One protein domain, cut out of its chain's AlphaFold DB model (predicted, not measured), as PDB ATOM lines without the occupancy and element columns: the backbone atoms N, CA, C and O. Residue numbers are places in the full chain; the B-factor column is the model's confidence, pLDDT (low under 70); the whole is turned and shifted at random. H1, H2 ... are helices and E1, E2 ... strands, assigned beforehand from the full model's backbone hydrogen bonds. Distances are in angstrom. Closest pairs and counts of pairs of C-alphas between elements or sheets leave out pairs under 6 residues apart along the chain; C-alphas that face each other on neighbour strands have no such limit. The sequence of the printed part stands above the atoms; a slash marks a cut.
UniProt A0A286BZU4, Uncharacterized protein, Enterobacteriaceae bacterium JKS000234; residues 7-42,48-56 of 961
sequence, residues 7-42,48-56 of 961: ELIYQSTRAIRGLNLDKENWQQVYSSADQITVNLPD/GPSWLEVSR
ATOM      1  N   GLU A   7      10.856  54.887 -11.945       69.25
ATOM      2  CA  GLU A   7      10.614  55.025 -13.386       69.25
ATOM      3  C   GLU A   7      11.569  54.184 -14.254       69.25
ATOM      4  O   GLU A   7      11.129  53.505 -15.177       69.25
ATOM      5  N   LEU A   8      12.871  54.151 -13.941       70.81
ATOM      6  CA  LEU A   8      13.856  53.407 -14.738       70.81
ATOM      7  C   LEU A   8      13.640  51.886 -14.634       70.81
ATOM      8  O   LEU A   8      13.839  51.152 -15.605       70.81
ATOM      9  N   ILE A   9      13.182  51.414 -13.470       68.62
ATOM     10  CA  ILE A   9      12.797  50.013 -13.244       68.62
ATOM     11  C   ILE A   9      11.497  49.703 -14.000       68.62
ATOM     12  O   ILE A   9      11.377  48.644 -14.617       68.62
ATOM     13  N   TYR A  10      10.543  50.637 -14.019       68.44
ATOM     14  CA  TYR A  10       9.287  50.480 -14.749       68.44
ATOM     15  C   TYR A  10       9.504  50.410 -16.271       68.44
ATOM     16  O   TYR A  10       9.018  49.478 -16.919       68.44
ATOM     17  N   GLN A  11      10.301  51.319 -16.844       74.44
ATOM     18  CA  GLN A  11      10.588  51.328 -18.283       74.44
ATOM     19  C   GLN A  11      11.386  50.099 -18.735       74.44
ATOM     20  O   GLN A  11      11.026  49.481 -19.737       74.44
ATOM     21  N   SER A  12      12.408  49.677 -17.981       73.69
ATOM     22  CA  SER A  12      13.159  48.449 -18.299       73.69
ATOM     23  C   SER A  12      12.291  47.185 -18.185       73.69
ATOM     24  O   SER A  12      12.351  46.322 -19.062       73.69
ATOM     25  N   THR A  13      11.398  47.109 -17.193       72.94
ATOM     26  CA  THR A  13      10.411  46.017 -17.083       72.94
ATOM     27  C   THR A  13       9.439  46.000 -18.270       72.94
ATOM     28  O   THR A  13       9.119  44.929 -18.793       72.94
ATOM     29  N   ARG A  14       8.981  47.173 -18.736       71.88
ATOM     30  CA  ARG A  14       8.090  47.281 -19.904       71.88
ATOM     31  C   ARG A  14       8.796  46.882 -21.204       71.88
ATOM     32  O   ARG A  14       8.209  46.152 -21.998       71.88
ATOM     33  N   ALA A  15      10.052  47.289 -21.393       76.94
ATOM     34  CA  ALA A  15      10.854  46.924 -22.563       76.94
ATOM     35  C   ALA A  15      11.082  45.402 -22.667       76.94
ATOM     36  O   ALA A  15      10.902  44.827 -23.738       76.94
ATOM     37  N   ILE A  16      11.394  44.732 -21.550       79.25
ATOM     38  CA  ILE A  16      11.575  43.269 -21.516       79.25
ATOM     39  C   ILE A  16      10.275  42.529 -21.873       79.25
ATOM     40  O   ILE A  16      10.318  41.531 -22.591       79.25
ATOM     41  N   ARG A  17       9.105  43.025 -21.436       77.12
ATOM     42  CA  ARG A  17       7.812  42.461 -21.868       77.12
ATOM     43  C   ARG A  17       7.582  42.620 -23.371       77.12
ATOM     44  O   ARG A  17       7.139  41.665 -23.997       77.12
ATOM     45  N   GLY A  18       7.913  43.780 -23.944       77.44
ATOM     46  CA  GLY A  18       7.786  44.014 -25.386       77.44
ATOM     47  C   GLY A  18       8.636  43.053 -26.221       77.44
ATOM     48  O   GLY A  18       8.112  42.394 -27.109       77.44
ATOM     49  N   LEU A  19       9.913  42.880 -25.862       82.06
ATOM     50  CA  LEU A  19      10.829  41.970 -26.564       82.06
ATOM     51  C   LEU A  19      10.388  40.495 -26.520       82.06
ATOM     52  O   LEU A  19      10.643  39.750 -27.466       82.06
ATOM     53  N   ASN A  20       9.724  40.064 -25.442       81.75
ATOM     54  CA  ASN A  20       9.154  38.717 -25.367       81.75
ATOM     55  C   ASN A  20       7.939  38.563 -26.297       81.75
ATOM     56  O   ASN A  20       7.868  37.575 -27.026       81.75
ATOM     57  N   LEU A  21       7.033  39.549 -26.318       82.81
ATOM     58  CA  LEU A  21       5.869  39.553 -27.209       82.81
ATOM     59  C   LEU A  21       6.291  39.553 -28.683       82.81
ATOM     60  O   LEU A  21       5.834  38.704 -29.441       82.81
ATOM     61  N   ASP A  22       7.228  40.419 -29.082       81.81
ATOM     62  CA  ASP A  22       7.750  40.447 -30.455       81.81
ATOM     63  C   ASP A  22       8.329  39.088 -30.872       81.81
ATOM     64  O   ASP A  22       8.093  38.624 -31.988       81.81
ATOM     65  N   LYS A  23       9.043  38.403 -29.972       84.56
ATOM     66  CA  LYS A  23       9.586  37.068 -30.245       84.56
ATOM     67  C   LYS A  23       8.486  36.022 -30.466       84.56
ATOM     68  O   LYS A  23       8.625  35.195 -31.367       84.56
ATOM     69  N   GLU A  24       7.414  36.048 -29.679       82.56
ATOM     70  CA  GLU A  24       6.256  35.155 -29.847       82.56
ATOM     71  C   GLU A  24       5.470  35.478 -31.131       82.56
ATOM     72  O   GLU A  24       5.065  34.568 -31.857       82.56
ATOM     73  N   ASN A  25       5.332  36.760 -31.471       86.06
ATOM     74  CA  ASN A  25       4.702  37.228 -32.705       86.06
ATOM     75  C   ASN A  25       5.475  36.748 -33.947       86.06
ATOM     76  O   ASN A  25       4.895  36.126 -34.838       86.06
ATOM     77  N   TRP A  26       6.794  36.965 -33.996       83.56
ATOM     78  CA  TRP A  26       7.628  36.529 -35.122       83.56
ATOM     79  C   TRP A  26       7.719  35.002 -35.248       83.56
ATOM     80  O   TRP A  26       7.776  34.493 -36.366       83.56
ATOM     81  N   GLN A  27       7.680  34.250 -34.141       84.00
ATOM     82  CA  GLN A  27       7.574  32.786 -34.205       84.00
ATOM     83  C   GLN A  27       6.299  32.342 -34.933       84.00
ATOM     84  O   GLN A  27       6.381  31.475 -35.804       84.00
ATOM     85  N   GLN A  28       5.147  32.960 -34.648       83.94
ATOM     86  CA  GLN A  28       3.899  32.655 -35.354       83.94
ATOM     87  C   GLN A  28       3.999  32.965 -36.860       83.94
ATOM     88  O   GLN A  28       3.702  32.090 -37.671       83.94
ATOM     89  N   VAL A  29       4.479  34.163 -37.241       84.06
ATOM     90  CA  VAL A  29       4.591  34.619 -38.652       84.06
ATOM     91  C   VAL A  29       5.273  33.590 -39.557       84.06
ATOM     92  O   VAL A  29       4.820  33.369 -40.684       84.06
ATOM     93  N   TYR A  30       6.349  32.964 -39.069       81.75
ATOM     94  CA  TYR A  30       7.172  32.041 -39.851       81.75
ATOM     95  C   TYR A  30       6.782  30.559 -39.740       81.75
ATOM     96  O   TYR A  30       7.253  29.776 -40.564       81.75
ATOM     97  N   SER A  31       5.995  30.145 -38.737       77.88
ATOM     98  CA  SER A  31       5.786  28.712 -38.435       77.88
ATOM     99  C   SER A  31       4.333  28.233 -38.411       77.88
ATOM    100  O   SER A  31       4.101  27.035 -38.588       77.88
ATOM    101  N   SER A  32       3.353  29.123 -38.241       80.50
ATOM    102  CA  SER A  32       1.934  28.749 -38.292       80.50
ATOM    103  C   SER A  32       1.494  28.412 -39.721       80.50
ATOM    104  O   SER A  32       1.940  29.041 -40.680       80.50
ATOM    105  N   ALA A  33       0.596  27.436 -39.880       77.69
ATOM    106  CA  ALA A  33       0.045  27.057 -41.187       77.69
ATOM    107  C   ALA A  33      -1.145  27.924 -41.637       77.69
ATOM    108  O   ALA A  33      -1.432  27.969 -42.832       77.69
ATOM    109  N   ASP A  34      -1.780  28.597 -40.676       84.00
ATOM    110  CA  ASP A  34      -3.030  29.351 -40.783       84.00
ATOM    111  C   ASP A  34      -2.861  30.750 -40.146       84.00
ATOM    112  O   ASP A  34      -1.755  31.130 -39.737       84.00
ATOM    113  N   GLN A  35      -3.960  31.496 -39.987       84.31
ATOM    114  CA  GLN A  35      -3.944  32.835 -39.394       84.31
ATOM    115  C   GLN A  35      -3.382  32.875 -37.962       84.31
ATOM    116  O   GLN A  35      -3.689  32.050 -37.100       84.31
ATOM    117  N   ILE A  36      -2.576  33.902 -37.714       84.31
ATOM    118  CA  ILE A  36      -1.825  34.169 -36.486       84.31
ATOM    119  C   ILE A  36      -2.405  35.361 -35.731       84.31
ATOM    120  O   ILE A  36      -3.115  36.173 -36.320       84.31
ATOM    121  N   THR A  37      -2.071  35.521 -34.445       86.81
ATOM    122  CA  THR A  37      -2.426  36.731 -33.681       86.81
ATOM    123  C   THR A  37      -1.200  37.369 -33.031       86.81
ATOM    124  O   THR A  37      -0.558  36.798 -32.151       86.81
ATOM    125  N   VAL A  38      -0.894  38.582 -33.486       84.31
ATOM    126  CA  VAL A  38       0.186  39.456 -33.028       84.31
ATOM    127  C   VAL A  38      -0.294  40.239 -31.805       84.31
ATOM    128  O   VAL A  38      -1.269  40.981 -31.891       84.31
ATOM    129  N   ASN A  39       0.394  40.091 -30.674       85.75
ATOM    130  CA  ASN A  39       0.074  40.742 -29.401       85.75
ATOM    131  C   ASN A  39       1.061  41.891 -29.129       85.75
ATOM    132  O   ASN A  39       2.271  41.665 -29.135       85.75
ATOM    133  N   LEU A  40       0.578  43.111 -28.880       80.06
ATOM    134  CA  LEU A  40       1.420  44.311 -28.786       80.06
ATOM    135  C   LEU A  40       1.704  44.762 -27.332       80.06
ATOM    136  O   LEU A  40       0.932  44.456 -26.420       80.06
ATOM    137  N   PRO A  41       2.792  45.527 -27.071       72.25
ATOM    138  CA  PRO A  41       3.234  45.890 -25.709       72.25
ATOM    139  C   PRO A  41       2.362  46.927 -24.966       72.25
ATOM    140  O   PRO A  41       2.735  47.410 -23.888       72.25
ATOM    141  N   ASP A  42       1.227  47.314 -25.545       77.38
ATOM    142  CA  ASP A  42       0.159  48.105 -24.926       77.38
ATOM    143  C   ASP A  42      -1.080  47.267 -24.551       77.38
ATOM    144  O   ASP A  42      -1.960  47.771 -23.856       77.38
ATOM    145  N   GLY A  48      -4.140  37.942 -38.627       81.19
ATOM    146  CA  GLY A  48      -3.949  37.866 -40.083       81.19
ATOM    147  C   GLY A  48      -3.194  36.605 -40.532       81.19
ATOM    148  O   GLY A  48      -2.697  35.875 -39.678       81.19
ATOM    149  N   PRO A  49      -3.112  36.317 -41.844       80.81
ATOM    150  CA  PRO A  49      -2.514  35.087 -42.374       80.81
ATOM    151  C   PRO A  49      -1.012  34.967 -42.093       80.81
ATOM    152  O   PRO A  49      -0.297  35.971 -42.025       80.81
ATOM    153  N   SER A  50      -0.518  33.733 -41.958       82.38
ATOM    154  CA  SER A  50       0.925  33.479 -41.853       82.38
ATOM    155  C   SER A  50       1.632  33.620 -43.205       82.38
ATOM    156  O   SER A  50       1.009  33.589 -44.270       82.38
ATOM    157  N   TRP A  51       2.967  33.702 -43.190       81.25
ATOM    158  CA  TRP A  51       3.740  33.676 -44.436       81.25
ATOM    159  C   TRP A  51       3.559  32.355 -45.208       81.25
ATOM    160  O   TRP A  51       3.550  32.347 -46.440       81.25
ATOM    161  N   LEU A  52       3.371  31.238 -44.495       78.44
ATOM    162  CA  LEU A  52       3.159  29.925 -45.102       78.44
ATOM    163  C   LEU A  52       1.788  29.834 -45.794       78.44
ATOM    164  O   LEU A  52       1.715  29.304 -46.904       78.44
ATOM    165  N   GLU A  53       0.738  30.396 -45.191       79.06
ATOM    166  CA  GLU A  53      -0.602  30.511 -45.786       79.06
ATOM    167  C   GLU A  53      -0.550  31.316 -47.097       79.06
ATOM    168  O   GLU A  53      -0.961  30.817 -48.145       79.06
ATOM    169  N   VAL A  54       0.066  32.506 -47.074       75.69
ATOM    170  CA  VAL A  54       0.228  33.363 -48.264       75.69
ATOM    171  C   VAL A  54       1.033  32.661 -49.362       75.69
ATOM    172  O   VAL A  54       0.628  32.674 -50.523       75.69
ATOM    173  N   SER A  55       2.141  31.995 -49.012       73.62
ATOM    174  CA  SER A  55       2.995  31.311 -49.997       73.62
ATOM    175  C   SER A  55       2.302  30.153 -50.728       73.62
ATOM    176  O   SER A  55       2.681  29.824 -51.849       73.62
ATOM    177  N   ARG A  56       1.269  29.549 -50.120       71.81
ATOM    178  CA  ARG A  56       0.465  28.464 -50.707       71.81
ATOM    179  C   ARG A  56      -0.641  28.946 -51.650       71.81
ATOM    180  O   ARG A  56      -1.200  28.125 -52.367       71.81
TER     181      ARG A  56
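What this domain is: This is residues 7 to 42 and 48 to 56 of the 961 residues of an uncharacterized protein of Enterobacteriaceae bacterium JKS000234 (UniProt A0A286BZU4). One long helix, H1, makes the length of a rod; the chain then folds back beside it as the short strand E1, and the small helix H2 extends the rod past H1's last residues. Residues 7 to 13 of H1 stick out free. The printed part has 45 residues, mostly helix, in the order H1, E1, H2. It is only just loose, close to extended, with a radius of gyration of the C-alphas of 13.6 A and spans of 47 by 14 by 9 A.

Where its parts are: H1, residues 7 to 31, measures 36.6 A from C-alpha 7 at (10.614, 55.025, -13.386) to C-alpha 31. E1 is residues 36 to 39, 9.8 A. H2, residues 51 to 56, measures 8.8 A and ends at C-alpha 56 at (0.465, 28.464, -50.707).

How they stand to each other: The closest C-alphas of H1 and E1, Asn 25 and Val 38, are 5.0 A apart. E1 pairs with no named strand. H1 touches H2 with residues 29 to 31 alone; the closest C-alphas, Val 29 and Trp 51, are 5.9 A apart. These helices run the same way at a shallow tilt of 15 degrees. E1 and H2 are apart. In H1 and H2 every O i to N i+4 pair is within hydrogen-bond range.

The domain as a whole: C-alphas 7 and 56, the farthest apart, are 46.9 A apart. The H1 to E1 link is tight. Residues 43 to 47 are not printed; C-alphas 42 and 48 are 18.7 A apart across this cut. Residues 7, 9 and 10 are under pLDDT 70.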